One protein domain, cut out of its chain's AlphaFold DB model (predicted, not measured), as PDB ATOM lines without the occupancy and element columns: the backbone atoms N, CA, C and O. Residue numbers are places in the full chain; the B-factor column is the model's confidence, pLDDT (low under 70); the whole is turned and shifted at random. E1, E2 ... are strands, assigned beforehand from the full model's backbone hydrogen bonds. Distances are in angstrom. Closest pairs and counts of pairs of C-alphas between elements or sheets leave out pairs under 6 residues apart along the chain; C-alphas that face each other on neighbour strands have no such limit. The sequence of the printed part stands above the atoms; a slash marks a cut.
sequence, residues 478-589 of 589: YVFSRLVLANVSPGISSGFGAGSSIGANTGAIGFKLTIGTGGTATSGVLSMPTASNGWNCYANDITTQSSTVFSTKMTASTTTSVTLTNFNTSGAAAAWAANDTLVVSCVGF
ATOM      1  N   TYR A 478     -37.116  34.846 -12.559       94.12
ATOM      2  CA  TYR A 478     -37.228  33.534 -11.933       94.12
ATOM      3  C   TYR A 478     -35.847  32.992 -11.566       94.12
ATOM      4  O   TYR A 478     -34.935  33.009 -12.388       94.12
ATOM      5  N   VAL A 479     -35.710  32.446 -10.359       93.12
ATOM      6  CA  VAL A 479     -34.499  31.748  -9.902       93.12
ATOM      7  C   VAL A 479     -34.891  30.321  -9.545       93.12
ATOM      8  O   VAL A 479     -35.806  30.114  -8.753       93.12
ATOM      9  N   PHE A 480     -34.262  29.328 -10.180       92.81
ATOM     10  CA  PHE A 480     -34.643  27.909 -10.056       92.81
ATOM     11  C   PHE A 480     -36.139  27.650 -10.326       92.81
ATOM     12  O   PHE A 480     -36.796  26.911  -9.594       92.81
ATOM     13  N   SER A 481     -36.692  28.298 -11.360       93.50
ATOM     14  CA  SER A 481     -38.120  28.237 -11.723       93.50
ATOM     15  C   SER A 481     -39.081  28.787 -10.658       93.50
ATOM     16  O   SER A 481     -40.273  28.487 -10.684       93.50
ATOM     17  N   ARG A 482     -38.588  29.619  -9.732       95.12
ATOM     18  CA  ARG A 482     -39.392  30.301  -8.707       95.12
ATOM     19  C   ARG A 482     -39.411  31.797  -8.955       95.12
ATOM     20  O   ARG A 482     -38.363  32.379  -9.219       95.12
ATOM     21  N   LEU A 483     -40.590  32.408  -8.882       96.19
ATOM     22  CA  LEU A 483     -40.759  33.847  -9.077       96.19
ATOM     23  C   LEU A 483     -40.115  34.609  -7.912       96.19
ATOM     24  O   LEU A 483     -40.563  34.467  -6.777       96.19
ATOM     25  N   VAL A 484     -39.098  35.424  -8.204       96.69
ATOM     26  CA  VAL A 484     -38.427  36.282  -7.208       96.69
ATOM     27  C   VAL A 484     -38.828  37.742  -7.398       96.69
ATOM     28  O   VAL A 484     -39.113  38.436  -6.425       96.69
ATOM     29  N   LEU A 485     -38.898  38.210  -8.648       96.44
ATOM     30  CA  LEU A 485     -39.292  39.579  -8.987       96.44
ATOM     31  C   LEU A 485     -40.427  39.534 -10.007       96.44
ATOM     32  O   LEU A 485     -40.272  38.910 -11.054       96.44
ATOM     33  N   ALA A 486     -41.554  40.191  -9.732       96.50
ATOM     34  CA  ALA A 486     -42.668  40.260 -10.676       96.50
ATOM     35  C   ALA A 486     -42.763  41.637 -11.332       96.50
ATOM     36  O   ALA A 486     -42.719  42.655 -10.642       96.50
ATOM     37  N   ASN A 487     -42.977  41.657 -12.649       95.50
ATOM     38  CA  ASN A 487     -43.205  42.885 -13.418       95.50
ATOM     39  C   ASN A 487     -44.676  43.348 -13.426       95.50
ATOM     40  O   ASN A 487     -45.004  44.345 -14.059       95.50
ATOM     41  N   VAL A 488     -45.564  42.626 -12.742       95.75
ATOM     42  CA  VAL A 488     -46.984  42.973 -12.613       95.75
ATOM     43  C   VAL A 488     -47.182  43.786 -11.336       95.75
ATOM     44  O   VAL A 488     -46.688  43.398 -10.276       95.75
ATOM     45  N   SER A 489     -47.891  44.915 -11.437       95.56
ATOM     46  CA  SER A 489     -48.257  45.728 -10.272       95.56
ATOM     47  C   SER A 489     -49.113  44.910  -9.303       95.56
ATOM     48  O   SER A 489     -50.071  44.273  -9.748       95.56
ATOM     49  N   PRO A 490     -48.847  44.965  -7.988       97.56
ATOM     50  CA  PRO A 490     -49.794  44.492  -6.989       97.56
ATOM     51  C   PRO A 490     -51.145  45.202  -7.118       97.56
ATOM     52  O   PRO A 490     -51.229  46.300  -7.678       97.56
ATOM     53  N   GLY A 491     -52.194  44.590  -6.574       97.94
ATOM     54  CA  GLY A 491     -53.511  45.211  -6.411       97.94
ATOM     55  C   GLY A 491     -53.846  45.426  -4.936       97.94
ATOM     56  O   GLY A 491     -53.341  44.714  -4.073       97.94
ATOM     57  N   ILE A 492     -54.731  46.371  -4.624       98.19
ATOM     58  CA  ILE A 492     -55.233  46.565  -3.256       98.19
ATOM     59  C   ILE A 492     -56.433  45.646  -3.031       98.19
ATOM     60  O   ILE A 492     -57.462  45.809  -3.681       98.19
ATOM     61  N   SER A 493     -56.310  44.703  -2.099       97.94
ATOM     62  CA  SER A 493     -57.407  43.798  -1.739       97.94
ATOM     63  C   SER A 493     -58.314  44.404  -0.666       97.94
ATOM     64  O   SER A 493     -59.533  44.297  -0.769       97.94
ATOM     65  N   SER A 494     -57.744  45.024   0.376       97.50
ATOM     66  CA  SER A 494     -58.509  45.644   1.474       97.50
ATOM     67  C   SER A 494     -57.635  46.506   2.401       97.50
ATOM     68  O   SER A 494     -56.411  46.470   2.328       97.50
ATOM     69  N   GLY A 495     -58.266  47.271   3.304       95.94
ATOM     70  CA  GLY A 495     -57.632  47.792   4.528       95.94
ATOM     71  C   GLY A 495     -56.672  48.985   4.391       95.94
ATOM     72  O   GLY A 495     -55.978  49.316   5.340       95.94
ATOM     73  N   PHE A 496     -56.656  49.699   3.266       97.44
ATOM     74  CA  PHE A 496     -55.876  50.945   3.131       97.44
ATOM     75  C   PHE A 496     -56.747  52.211   3.086       97.44
ATOM     76  O   PHE A 496     -56.299  53.258   2.640       97.44
ATOM     77  N   GLY A 497     -58.003  52.130   3.536       96.38
ATOM     78  CA  GLY A 497     -58.960  53.241   3.467       96.38
ATOM     79  C   GLY A 497     -59.617  53.411   2.090       96.38
ATOM     80  O   GLY A 497     -59.231  52.782   1.097       96.38
ATOM     81  N   ALA A 498     -60.649  54.255   2.041       96.06
ATOM     82  CA  ALA A 498     -61.438  54.524   0.841       96.06
ATOM     83  C   ALA A 498     -60.677  55.442  -0.127       96.06
ATOM     84  O   ALA A 498     -60.214  56.516   0.259       96.06
ATOM     85  N   GLY A 499     -60.565  55.026  -1.390       96.31
ATOM     86  CA  GLY A 499     -59.792  55.747  -2.408       96.31
ATOM     87  C   GLY A 499     -58.284  55.486  -2.352       96.31
ATOM     88  O   GLY A 499     -57.522  56.246  -2.938       96.31
ATOM     89  N   SER A 500     -57.847  54.431  -1.656       97.75
ATOM     90  CA  SER A 500     -56.453  53.985  -1.719       97.75
ATOM     91  C   SER A 500     -56.066  53.570  -3.139       97.75
ATOM     92  O   SER A 500     -56.887  53.057  -3.902       97.75
ATOM     93  N   SER A 501     -54.806  53.804  -3.507       97.81
ATOM     94  CA  SER A 501     -54.325  53.562  -4.871       97.81
ATOM     95  C   SER A 501     -52.861  53.150  -4.911       97.81
ATOM     96  O   SER A 501     -52.061  53.618  -4.102       97.81
ATOM     97  N   ILE A 502     -52.498  52.341  -5.906       98.12
ATOM     98  CA  ILE A 502     -51.103  52.073  -6.265       98.12
ATOM     99  C   ILE A 502     -50.747  52.969  -7.448       98.12
ATOM    100  O   ILE A 502     -51.377  52.900  -8.502       98.12
ATOM    101  N   GLY A 503     -49.770  53.850  -7.238       94.06
ATOM    102  CA  GLY A 503     -49.290  54.797  -8.238       94.06
ATOM    103  C   GLY A 503     -48.187  54.210  -9.118       94.06
ATOM    104  O   GLY A 503     -48.235  53.050  -9.531       94.06
ATOM    105  N   ALA A 504     -47.167  55.029  -9.404       88.00
ATOM    106  CA  ALA A 504     -45.983  54.608 -10.153       88.00
ATOM    107  C   ALA A 504     -45.400  53.306  -9.573       88.00
ATOM    108  O   ALA A 504     -45.112  53.228  -8.374       88.00
ATOM    109  N   ASN A 505     -45.247  52.298 -10.433       91.62
ATOM    110  CA  ASN A 505     -44.793  50.964 -10.062       91.62
ATOM    111  C   ASN A 505     -43.809  50.412 -11.101       91.62
ATOM    112  O   ASN A 505     -43.924  50.676 -12.296       91.62
ATOM    113  N   THR A 506     -42.855  49.626 -10.620       92.62
ATOM    114  CA  THR A 506     -41.999  48.738 -11.415       92.62
ATOM    115  C   THR A 506     -42.370  47.295 -11.068       92.62
ATOM    116  O   THR A 506     -41.526  46.498 -10.656       92.62
ATOM    117  N   GLY A 507     -43.673  46.995 -11.129       93.88
ATOM    118  CA  GLY A 507     -44.247  45.745 -10.637       93.88
ATOM    119  C   GLY A 507     -44.226  45.619  -9.109       93.88
ATOM    120  O   GLY A 507     -44.335  46.608  -8.385       93.88
ATOM    121  N   ALA A 508     -44.077  44.390  -8.609       95.38
ATOM    122  CA  ALA A 508     -44.019  44.096  -7.172       95.38
ATOM    123  C   ALA A 508     -42.690  44.514  -6.515       95.38
ATOM    124  O   ALA A 508     -42.620  44.648  -5.295       95.38
ATOM    125  N   ILE A 509     -41.647  44.742  -7.320       95.31
ATOM    126  CA  ILE A 509     -40.294  45.084  -6.851       95.31
ATOM    127  C   ILE A 509     -40.288  46.435  -6.134       95.31
ATOM    128  O   ILE A 509     -39.561  46.622  -5.167       95.31
ATOM    129  N   GLY A 510     -41.092  47.381  -6.612       96.50
ATOM    130  CA  GLY A 510     -41.114  48.739  -6.096       96.50
ATOM    131  C   GLY A 510     -42.358  49.475  -6.565       96.50
ATOM    132  O   GLY A 510     -42.608  49.570  -7.767       96.50
ATOM    133  N   PHE A 511     -43.140  50.005  -5.632       97.94
ATOM    134  CA  PHE A 511     -44.326  50.794  -5.945       97.94
ATOM    135  C   PHE A 511     -44.649  51.793  -4.835       97.94
ATOM    136  O   PHE A 511     -44.239  51.636  -3.681       97.94
ATOM    137  N   LYS A 512     -45.390  52.841  -5.203       98.25
ATOM    138  CA  LYS A 512     -45.971  53.793  -4.251       98.25
ATOM    139  C   LYS A 512     -47.420  53.425  -3.963       98.25
ATOM    140  O   LYS A 512     -48.216  53.315  -4.895       98.25
ATOM    141  N   LEU A 513     -47.758  53.272  -2.690       98.06
ATOM    142  CA  LEU A 513     -49.115  53.041  -2.205       98.06
ATOM    143  C   LEU A 513     -49.596  54.293  -1.473       98.06
ATOM    144  O   LEU A 513     -49.017  54.668  -0.459       98.06
ATOM    145  N   THR A 514     -50.650  54.924  -1.975       98.00
ATOM    146  CA  THR A 514     -51.306  56.046  -1.295       98.00
ATOM    147  C   THR A 514     -52.463  55.520  -0.459       98.00
ATOM    148  O   THR A 514     -53.364  54.851  -0.977       98.00
ATOM    149  N   ILE A 515     -52.427  55.822   0.835       97.88
ATOM    150  CA  ILE A 515     -53.474  55.502   1.797       97.88
ATOM    151  C   ILE A 515     -54.691  56.380   1.519       97.88
ATOM    152  O   ILE A 515     -54.592  57.597   1.369       97.88
ATOM    153  N   GLY A 516     -55.854  55.742   1.446       97.12
ATOM    154  CA  GLY A 516     -57.125  56.407   1.230       97.12
ATOM    155  C   GLY A 516     -57.599  57.202   2.446       97.12
ATOM    156  O   GLY A 516     -56.978  57.262   3.507       97.12
ATOM    157  N   THR A 517     -58.770  57.800   2.303       94.06
ATOM    158  CA  THR A 517     -59.462  58.475   3.404       94.06
ATOM    159  C   THR A 517     -60.159  57.464   4.325       94.06
ATOM    160  O   THR A 517     -60.297  56.281   4.008       94.06
ATOM    161  N   GLY A 518     -60.595  57.916   5.503       81.12
ATOM    162  CA  GLY A 518     -61.314  57.083   6.475       81.12
ATOM    163  C   GLY A 518     -60.490  56.646   7.687       81.12
ATOM    164  O   GLY A 518     -61.093  56.190   8.648       81.12
ATOM    165  N   GLY A 519     -59.159  56.828   7.670       72.06
ATOM    166  CA  GLY A 519     -58.279  57.020   8.842       72.06
ATOM    167  C   GLY A 519     -58.330  56.009   9.996       72.06
ATOM    168  O   GLY A 519     -57.806  56.300  11.064       72.06
ATOM    169  N   THR A 520     -58.981  54.857   9.837       89.31
ATOM    170  CA  THR A 520     -59.159  53.861  10.911       89.31
ATOM    171  C   THR A 520     -58.463  52.541  10.627       89.31
ATOM    172  O   THR A 520     -58.312  51.718  11.529       89.31
ATOM    173  N   ALA A 521     -58.030  52.315   9.387       95.25
ATOM    174  CA  ALA A 521     -57.389  51.068   9.033       95.25
ATOM    175  C   ALA A 521     -55.971  51.025   9.610       95.25
ATOM    176  O   ALA A 521     -55.149  51.893   9.333       95.25
ATOM    177  N   THR A 522     -55.703  50.008  10.423       97.62
ATOM    178  CA  THR A 522     -54.379  49.733  10.996       97.62
ATOM    179  C   THR A 522     -53.592  48.720  10.165       97.62
ATOM    180  O   THR A 522     -52.382  48.581  10.335       97.62
ATOM    181  N   SER A 523     -54.276  47.994   9.275       98.06
ATOM    182  CA  SER A 523     -53.698  46.984   8.394       98.06
ATOM    183  C   SER A 523     -54.419  46.933   7.052       98.06
ATOM    184  O   SER A 523     -55.632  47.138   7.009       98.06
ATOM    185  N   GLY A 524     -53.681  46.608   5.992       98.12
ATOM    186  CA  GLY A 524     -54.204  46.442   4.643       98.12
ATOM    187  C   GLY A 524     -53.548  45.281   3.912       98.12
ATOM    188  O   GLY A 524     -52.413  44.903   4.208       98.12
ATOM    189  N   VAL A 525     -54.290  44.694   2.976       98.62
ATOM    190  CA  VAL A 525     -53.894  43.507   2.217       98.62
ATOM    191  C   VAL A 525     -53.673  43.886   0.762       98.62
ATOM    192  O   VAL A 525     -54.545  44.482   0.125       98.62
ATOM    193  N   LEU A 526     -52.519  43.503   0.229       98.56
ATOM    194  CA  LEU A 526     -52.193  43.600  -1.186       98.56
ATOM    195  C   LEU A 526     -52.330  42.223  -1.836       98.56
ATOM    196  O   LEU A 526     -51.895  41.219  -1.272       98.56
ATOM    197  N   SER A 527     -52.925  42.186  -3.025       98.38
ATOM    198  CA  SER A 527     -52.874  41.042  -3.935       98.38
ATOM    199  C   SER A 527     -51.565  41.074  -4.711       98.38
ATOM    200  O   SER A 527     -51.154  42.115  -5.226       98.38
ATOM    201  N   MET A 528     -50.915  39.923  -4.783       98.31
ATOM    202  CA  MET A 528     -49.609  39.746  -5.396       98.31
ATOM    203  C   MET A 528     -49.686  38.667  -6.480       98.31
ATOM    204  O   MET A 528     -50.496  37.742  -6.365       98.31
ATOM    205  N   PRO A 529     -48.823  38.721  -7.508       97.56
ATOM    206  CA  PRO A 529     -48.614  37.584  -8.400       97.56
ATOM    207  C   PRO A 529     -48.224  36.324  -7.613       97.56
ATOM    208  O   PRO A 529     -47.621  36.418  -6.545       97.56
ATOM    209  N   THR A 530     -48.544  35.140  -8.134       97.88
ATOM    210  CA  THR A 530     -48.276  33.879  -7.427       97.88
ATOM    211  C   THR A 530     -46.773  33.609  -7.305       97.88
ATOM    212  O   THR A 530     -46.125  33.228  -8.280       97.88
ATOM    213  N   ALA A 531     -46.224  33.780  -6.103       97.94
ATOM    214  CA  ALA A 531     -44.881  33.339  -5.732       97.94
ATOM    215  C   ALA A 531     -44.894  31.882  -5.245       97.94
ATOM    216  O   ALA A 531     -45.951  31.316  -4.962       97.94
ATOM    217  N   SER A 532     -43.716  31.257  -5.150       97.81
ATOM    218  CA  SER A 532     -43.611  29.839  -4.790       97.81
ATOM    219  C   SER A 532     -43.984  29.555  -3.335       97.81
ATOM    220  O   SER A 532     -44.744  28.621  -3.098       97.81
ATOM    221  N   ASN A 533     -43.489  30.344  -2.376       97.62
ATOM    222  CA  ASN A 533     -43.781  30.140  -0.950       97.62
ATOM    223  C   ASN A 533     -44.426  31.367  -0.302       97.62
ATOM    224  O   ASN A 533     -45.209  31.237   0.638       97.62
ATOM    225  N   GLY A 534     -44.131  32.559  -0.811       98.00
ATOM    226  CA  GLY A 534     -44.722  33.793  -0.325       98.00
ATOM    227  C   GLY A 534     -43.980  35.020  -0.815       98.00
ATOM    228  O   GLY A 534     -43.161  34.948  -1.731       98.00
ATOM    229  N   TRP A 535     -44.267  36.144  -0.174       98.44
ATOM    230  CA  TRP A 535     -43.679  37.439  -0.465       98.44
ATOM    231  C   TRP A 535     -43.058  38.024   0.794       98.44
ATOM    232  O   TRP A 535     -43.653  38.002   1.867       98.44
ATOM    233  N   ASN A 536     -41.851  38.559   0.670       98.31
ATOM    234  CA  ASN A 536     -41.220  39.345   1.713       98.31
ATOM    235  C   ASN A 536     -41.256  40.809   1.292       98.31
ATOM    236  O   ASN A 536     -40.610  41.187   0.313       98.31
ATOM    237  N   CYS A 537     -42.031  41.612   2.014       98.38
ATOM    238  CA  CYS A 537     -42.224  43.018   1.706       98.38
ATOM    239  C   CYS A 537     -41.633  43.922   2.782       98.38
ATOM    240  O   CYS A 537     -41.861  43.738   3.979       98.38
ATOM    241  N   TYR A 538     -40.948  44.961   2.324       98.31
ATOM    242  CA  TYR A 538     -40.565  46.113   3.119       98.31
ATOM    243  C   TYR A 538     -41.427  47.306   2.711       98.31
ATOM    244  O   TYR A 538     -41.621  47.549   1.521       98.31
ATOM    245  N   ALA A 539     -41.945  48.046   3.687       98.19
ATOM    246  CA  ALA A 539     -42.781  49.217   3.464       98.19
ATOM    247  C   ALA A 539     -42.327  50.350   4.384       98.19
ATOM    248  O   ALA A 539     -42.145  50.136   5.581       98.19
ATOM    249  N   ASN A 540     -42.171  51.549   3.831       97.94
ATOM    250  CA  ASN A 540     -41.829  52.740   4.599       97.94
ATOM    251  C   ASN A 540     -42.785  53.884   4.265       97.94
ATOM    252  O   ASN A 540     -43.022  54.154   3.087       97.94
ATOM    253  N   ASP A 541     -43.295  54.560   5.290       97.44
ATOM    254  CA  ASP A 541     -44.046  55.803   5.120       97.44
ATOM    255  C   ASP A 541     -43.067  56.951   4.862       97.44
ATOM    256  O   ASP A 541     -42.113  57.153   5.621       97.44
ATOM    257  N   ILE A 542     -43.267  57.671   3.758       97.56
ATOM    258  CA  ILE A 542     -42.394  58.780   3.353       97.56
ATOM    259  C   ILE A 542     -43.052  60.155   3.508       97.56
ATOM    260  O   ILE A 542     -42.423  61.159   3.172       97.56
ATOM    261  N   THR A 543     -44.295  60.221   3.982       96.88
ATOM    262  CA  THR A 543     -45.055  61.473   4.130       96.88
ATOM    263  C   THR A 543     -45.283  61.845   5.583       96.88
ATOM    264  O   THR A 543     -45.152  63.022   5.919       96.88
ATOM    265  N   THR A 544     -45.569  60.866   6.445       95.44
ATOM    266  CA  THR A 544     -45.879  61.116   7.854       95.44
ATOM    267  C   THR A 544     -45.018  60.243   8.752       95.44
ATOM    268  O   THR A 544     -45.031  59.020   8.674       95.44
ATOM    269  N   GLN A 545     -44.292  60.886   9.667       94.31
ATOM    270  CA  GLN A 545     -43.672  60.223  10.810       94.31
ATOM    271  C   GLN A 545     -44.171  60.897  12.079       94.31
ATOM    272  O   GLN A 545     -43.908  62.073  12.330       94.31
ATOM    273  N   SER A 546     -44.939  60.155  12.867       94.50
ATOM    274  CA  SER A 546     -45.564  60.647  14.092       94.50
ATOM    275  C   SER A 546     -45.581  59.563  15.165       94.50
ATOM    276  O   SER A 546     -45.167  58.427  14.936       94.50
ATOM    277  N   SER A 547     -46.088  59.889  16.355       94.31
ATOM    278  CA  SER A 547     -46.265  58.884  17.404       94.31
ATOM    279  C   SER A 547     -47.242  57.777  16.997       94.31
ATOM    280  O   SER A 547     -47.070  56.655  17.458       94.31
ATOM    281  N   THR A 548     -48.221  58.053  16.124       92.25
ATOM    282  CA  THR A 548     -49.223  57.082  15.639       92.25
ATOM    283  C   THR A 548     -48.838  56.400  14.326       92.25
ATOM    284  O   THR A 548     -49.283  55.285  14.076       92.25
ATOM    285  N   VAL A 549     -47.997  57.032  13.506       94.75
ATOM    286  CA  VAL A 549     -47.469  56.486  12.245       94.75
ATOM    287  C   VAL A 549     -45.952  56.427  12.369       94.75
ATOM    288  O   VAL A 549     -45.252  57.373  12.010       94.75
ATOM    289  N   PHE A 550     -45.455  55.358  12.993       96.12
ATOM    290  CA  PHE A 550     -44.035  55.221  13.325       96.12
ATOM    291  C   PHE A 550     -43.335  54.178  12.453       96.12
ATOM    292  O   PHE A 550     -42.213  54.393  12.000       96.12
ATOM    293  N   SER A 551     -43.976  53.032  12.217       97.62
ATOM    294  CA  SER A 551     -43.393  51.956  11.418       97.62
ATOM    295  C   SER A 551     -44.476  51.136  10.736       97.62
ATOM    296  O   SER A 551     -45.371  50.622  11.397       97.62
ATOM    297  N   THR A 552     -44.359  50.950   9.422       98.25
ATOM    298  CA  THR A 552     -45.160  49.959   8.695       98.25
ATOM    299  C   THR A 552     -44.352  48.672   8.537       98.25
ATOM    300  O   THR A 552     -43.193  48.706   8.130       98.25
ATOM    301  N   LYS A 553     -44.944  47.521   8.869       98.31
ATOM    302  CA  LYS A 553     -44.303  46.202   8.730       98.31
ATOM    303  C   LYS A 553     -45.237  45.209   8.055       98.31
ATOM    304  O   LYS A 553     -46.453  45.293   8.207       98.31
ATOM    305  N   MET A 554     -44.661  44.241   7.349       98.50
ATOM    306  CA  MET A 554     -45.399  43.066   6.899       98.50
ATOM    307  C   MET A 554     -45.722  42.166   8.098       98.50
ATOM    308  O   MET A 554     -44.831  41.833   8.877       98.50
ATOM    309  N   THR A 555     -46.988  41.780   8.249       98.38
ATOM    310  CA  THR A 555     -47.479  40.950   9.368       98.38
ATOM    311  C   THR A 555     -48.051  39.609   8.927       98.38
ATOM    312  O   THR A 555     -48.163  38.699   9.745       98.38
ATOM    313  N   ALA A 556     -48.368  39.450   7.641       98.50
ATOM    314  CA  ALA A 556     -48.720  38.168   7.042       98.50
ATOM    315  C   ALA A 556     -48.294  38.123   5.569       98.50
ATOM    316  O   ALA A 556     -48.231  39.154   4.899       98.50
ATOM    317  N   SER A 557     -48.027  36.918   5.069       98.50
ATOM    318  CA  SER A 557     -47.691  36.651   3.671       98.50
ATOM    319  C   SER A 557     -48.276  35.307   3.250       98.50
ATOM    320  O   SER A 557     -48.220  34.335   4.004       98.50
ATOM    321  N   THR A 558     -48.784  35.243   2.025       98.50
ATOM    322  CA  THR A 558     -49.142  34.012   1.317       98.50
ATOM    323  C   THR A 558     -48.498  34.025  -0.069       98.50
ATOM    324  O   THR A 558     -47.855  35.000  -0.459       98.50
ATOM    325  N   THR A 559     -48.698  32.974  -0.861       98.31
ATOM    326  CA  THR A 559     -48.228  32.930  -2.253       98.31
ATOM    327  C   THR A 559     -48.833  34.024  -3.137       98.31
ATOM    328  O   THR A 559     -48.239  34.363  -4.154       98.31
ATOM    329  N   THR A 560     -49.981  34.601  -2.765       98.44
ATOM    330  CA  THR A 560     -50.742  35.560  -3.596       98.44
ATOM    331  C   THR A 560     -51.136  36.836  -2.856       98.44
ATOM    332  O   THR A 560     -51.871  37.665  -3.394       98.44
ATOM    333  N   SER A 561     -50.675  37.031  -1.619       98.44
ATOM    334  CA  SER A 561     -51.016  38.222  -0.846       98.44
ATOM    335  C   SER A 561     -49.994  38.570   0.224       98.44
ATOM    336  O   SER A 561     -49.276  37.703   0.722       98.44
ATOM    337  N   VAL A 562     -49.981  39.843   0.615       98.69
ATOM    338  CA  VAL A 562     -49.259  40.334   1.795       98.69
ATOM    339  C   VAL A 562     -50.138  41.261   2.612       98.69
ATOM    340  O   VAL A 562     -50.908  42.039   2.052       98.69
ATOM    341  N   THR A 563     -49.993  41.205   3.931       98.69
ATOM    342  CA  THR A 563     -50.634  42.140   4.857       98.69
ATOM    343  C   THR A 563     -49.581  43.081   5.416       98.69
ATOM    344  O   THR A 563     -48.597  42.635   6.012       98.69
ATOM    345  N   LEU A 564     -49.799  44.381   5.242       98.62
ATOM    346  CA  LEU A 564     -49.014  45.439   5.863       98.62
ATOM    347  C   LEU A 564     -49.793  45.996   7.055       98.62
ATOM    348  O   LEU A 564     -51.014  46.121   6.997       98.62
ATOM    349  N   THR A 565     -49.103  46.327   8.137       98.62
ATOM    350  CA  THR A 565     -49.687  46.902   9.355       98.62
ATOM    351  C   THR A 565     -48.845  48.083   9.801       98.62
ATOM    352  O   THR A 565     -47.617  47.982   9.821       98.62
ATOM    353  N   ASN A 566     -49.493  49.187  10.159       98.31
ATOM    354  CA  ASN A 566     -48.828  50.329  10.770       98.31
ATOM    355  C   ASN A 566     -48.821  50.216  12.287       98.31
ATOM    356  O   ASN A 566     -49.781  49.756  12.907       98.31
ATOM    357  N   PHE A 567     -47.721  50.654  12.876       98.31
ATOM    358  CA  PHE A 567     -47.464  50.609  14.298       98.31
ATOM    359  C   PHE A 567     -47.096  52.000  14.802       98.31
ATOM    360  O   PHE A 567     -46.381  52.755  14.138       98.31
ATOM    361  N   ASN A 568     -47.570  52.311  16.003       97.81
ATOM    362  CA  ASN A 568     -47.183  53.498  16.753       97.81
ATOM    363  C   ASN A 568     -45.814  53.302  17.440       97.81
ATOM    364  O   ASN A 568     -45.204  52.229  17.376       97.81
ATOM    365  N   THR A 569     -45.332  54.317  18.156       97.50
ATOM    366  CA  THR A 569     -44.047  54.254  18.881       97.50
ATOM    367  C   THR A 569     -44.010  53.224  20.016       97.50
ATOM    368  O   THR A 569     -42.924  52.857  20.454       97.50
ATOM    369  N   SER A 570     -45.160  52.734  20.499       97.56
ATOM    370  CA  SER A 570     -45.227  51.645  21.488       97.56
ATOM    371  C   SER A 570     -45.306  50.253  20.850       97.56
ATOM    372  O   SER A 570     -45.454  49.266  21.567       97.56
ATOM    373  N   GLY A 571     -45.262  50.154  19.516       97.00
ATOM    374  CA  GLY A 571     -45.387  48.890  18.787       97.00
ATOM    375  C   GLY A 571     -46.808  48.320  18.735       97.00
ATOM    376  O   GLY A 571     -46.977  47.162  18.361       97.00
ATOM    377  N   ALA A 572     -47.832  49.101  19.093       97.75
ATOM    378  CA  ALA A 572     -49.231  48.715  18.926       97.75
ATOM    379  C   ALA A 572     -49.723  49.108  17.527       97.75
ATOM    380  O   ALA A 572     -49.308  50.136  16.988       97.75
ATOM    381  N   ALA A 573     -50.610  48.295  16.948       98.00
ATOM    382  CA  ALA A 573     -51.201  48.593  15.649       98.00
ATOM    383  C   ALA A 573     -51.974  49.921  15.715       98.00
ATOM    384  O   ALA A 573     -52.788  50.127  16.617       98.00
ATOM    385  N   ALA A 574     -51.713  50.816  14.772       97.56
ATOM    386  CA  ALA A 574     -52.273  52.161  14.738       97.56
ATOM    387  C   ALA A 574     -52.655  52.542  13.310       97.56
ATOM    388  O   ALA A 574     -52.100  52.016  12.347       97.56
ATOM    389  N   ALA A 575     -53.638  53.428  13.166       97.31
ATOM    390  CA  ALA A 575     -54.125  53.796  11.848       97.31
ATOM    391  C   ALA A 575     -53.106  54.666  11.102       97.31
ATOM    392  O   ALA A 575     -52.436  55.496  11.717       97.31
ATOM    393  N   TRP A 576     -53.008  54.477   9.787       97.25
ATOM    394  CA  TRP A 576     -52.317  55.431   8.916       97.25
ATOM    395  C   TRP A 576     -53.065  56.767   8.880       97.25
ATOM    396  O   TRP A 576     -54.296  56.802   9.025       97.25
ATOM    397  N   ALA A 577     -52.346  57.862   8.639       96.19
ATOM    398  CA  ALA A 577     -52.988  59.124   8.311       96.19
ATOM    399  C   ALA A 577     -53.526  59.074   6.869       96.19
ATOM    400  O   ALA A 577     -53.028  58.363   5.993       96.19
ATOM    401  N   ALA A 578     -54.605  59.813   6.614       96.38
ATOM    402  CA  ALA A 578     -55.174  59.886   5.274       96.38
ATOM    403  C   ALA A 578     -54.184  60.556   4.308       96.38
ATOM    404  O   ALA A 578     -53.618  61.598   4.636       96.38
ATOM    405  N   ASN A 579     -54.060  60.005   3.097       96.56
ATOM    406  CA  ASN A 579     -53.113  60.428   2.058       96.56
ATOM    407  C   ASN A 579     -51.634  60.152   2.366       96.56
ATOM    408  O   ASN A 579     -50.770  60.656   1.642       96.56
ATOM    409  N   ASP A 580     -51.334  59.327   3.374       97.19
ATOM    410  CA  ASP A 580     -49.974  58.829   3.546       97.19
ATOM    411  C   ASP A 580     -49.505  58.099   2.283       97.19
ATOM    412  O   ASP A 580     -50.278  57.407   1.615       97.19
ATOM    413  N   THR A 581     -48.237  58.266   1.919       97.44
ATOM    414  CA  THR A 581     -47.618  57.559   0.800       97.44
ATOM    415  C   THR A 581     -46.572  56.601   1.331       97.44
ATOM    416  O   THR A 581     -45.549  57.007   1.881       97.44
ATOM    417  N   LEU A 582     -46.807  55.316   1.095       98.19
ATOM    418  CA  LEU A 582     -45.871  54.253   1.405       98.19
ATOM    419  C   LEU A 582     -45.033  53.927   0.168       98.19
ATOM    420  O   LEU A 582     -45.569  53.758  -0.929       98.19
ATOM    421  N   VAL A 583     -43.722  53.789   0.344       98.12
ATOM    422  CA  VAL A 583     -42.840  53.153  -0.641       98.12
ATOM    423  C   VAL A 583     -42.672  51.700  -0.231       98.12
ATOM    424  O   VAL A 583     -42.175  51.417   0.862       98.12
ATOM    425  N   VAL A 584     -43.111  50.788  -1.094       98.44
ATOM    426  CA  VAL A 584     -43.148  49.352  -0.809       98.44
ATOM    427  C   VAL A 584     -42.298  48.601  -1.828       98.44
ATOM    428  O   VAL A 584     -42.358  48.885  -3.022       98.44
ATOM    429  N   SER A 585     -41.515  47.640  -1.344       97.94
ATOM    430  CA  SER A 585     -40.686  46.736  -2.140       97.94
ATOM    431  C   SER A 585     -40.940  45.305  -1.695       97.94
ATOM    432  O   SER A 585     -40.770  44.999  -0.515       97.94
ATOM    433  N   CYS A 586     -41.305  44.428  -2.627       98.19
ATOM    434  CA  CYS A 586     -41.618  43.032  -2.349       98.19
ATOM    435  C   CYS A 586     -40.797  42.081  -3.223       98.19
ATOM    436  O   CYS A 586     -40.656  42.291  -4.428       98.19
ATOM    437  N   VAL A 587     -40.312  40.991  -2.624       98.12
ATOM    438  CA  VAL A 587     -39.637  39.890  -3.331       98.12
ATOM    439  C   VAL A 587     -40.310  38.558  -3.015       98.12
ATOM    440  O   VAL A 587     -40.683  38.307  -1.869       98.12
ATOM    441  N   GLY A 588     -40.489  37.717  -4.030       97.88
ATOM    442  CA  GLY A 588     -40.970  36.349  -3.856       97.88
ATOM    443  C   GLY A 588     -39.872  35.457  -3.275       97.88
ATOM    444  O   GLY A 588     -38.693  35.656  -3.583       97.88
ATOM    445  N   PHE A 589     -40.243  34.486  -2.437       96.50
ATOM    446  CA  PHE A 589     -39.312  33.506  -1.860       96.50
ATOM    447  C   PHE A 589     -39.838  32.070  -1.929       96.50
ATOM    448  O   PHE A 589     -41.064  31.864  -2.106       96.50
TER     449      PHE A 589
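This is residues 478 to 589 of the 589 residues of an uncharacterized protein of Paraburkholderia eburnea (UniProt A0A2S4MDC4). This is a sandwich of two four-stranded sheets packed face to face, their strands crossed at 36 degrees, with the short strand E1 at one end of the long axis. The edges E6 and E7 run close together on one side of the sandwich, and the long link of residues 568 to 580 leads from one sheet to the other. The printed part has 112 residues, with nine named strands, E1 to E9 in order along the chain, and no named helix; the class is all strand, though under half of the residues, 51, are in named elements. The sheets run E3 - E4 - E9 - E6 and E2 - E5 - E8 - E7, both all antiparallel. The whole is compact, with a radius of gyration of the C-alphas of 13.4 A, and elongated, spanning 43 by 26 by 20 A.

Start in the strongly twisted sheet of E3, residues 501 to 505, E4, residues 511 to 514, E9, residues 581 to 588, and E6, residues 535 to 541. E3 and E4 form a hairpin, with N 503 and O 512 2.9 A apart. Between E4 and E9 look at N 513 and O 582, 2.9 A, and between E9 and E6 at N 538 and O 585, 2.8 A; these pairs are within hydrogen-bond range. The second sheet holds E2, residues 491 to 494, E5, residues 523 to 527, E8, residues 561 to 567, and E7, residues 551 to 557; it is only just strongly twisted, with C-alphas up to 4.5 A off its best plane. Within hydrogen-bond range here are N 493 and O 525 of E2 and E5, 2.8 A, N 526 and O 562 of E5 and E8, 2.8 A, and N 565 and O 553 of the hairpin E7 and E8, 2.8 A. Between the sheets, the closest C-alphas of E6 and E7 are those of Ala 539 and Thr 552, 5.8 A apart. E1, residues 482 to 485, pairs with no named strand; its closest C-alpha to E9 is Val 484, 4.2 A from that of Gly 588.

Find C-alpha 482, where E1 begins, at (-39.392, 30.301, -8.707). E9, the longest strand, runs 22.7 A from C-alpha 581 at (-47.618, 57.559, 0.800) to C-alpha 588 at (-40.970, 36.349, -3.856). E8 measures 19.9 A, E6 19.2 A and E7 17.7 A from first to last C-alpha.

The two C-alphas farthest apart, those of Ser 481 and Ser 547, are 43.1 A apart. The printed part has no cut; its one long link joins E8 to E9. The mean pLDDT of the printed part is 96.5, and no printed residue is under 70.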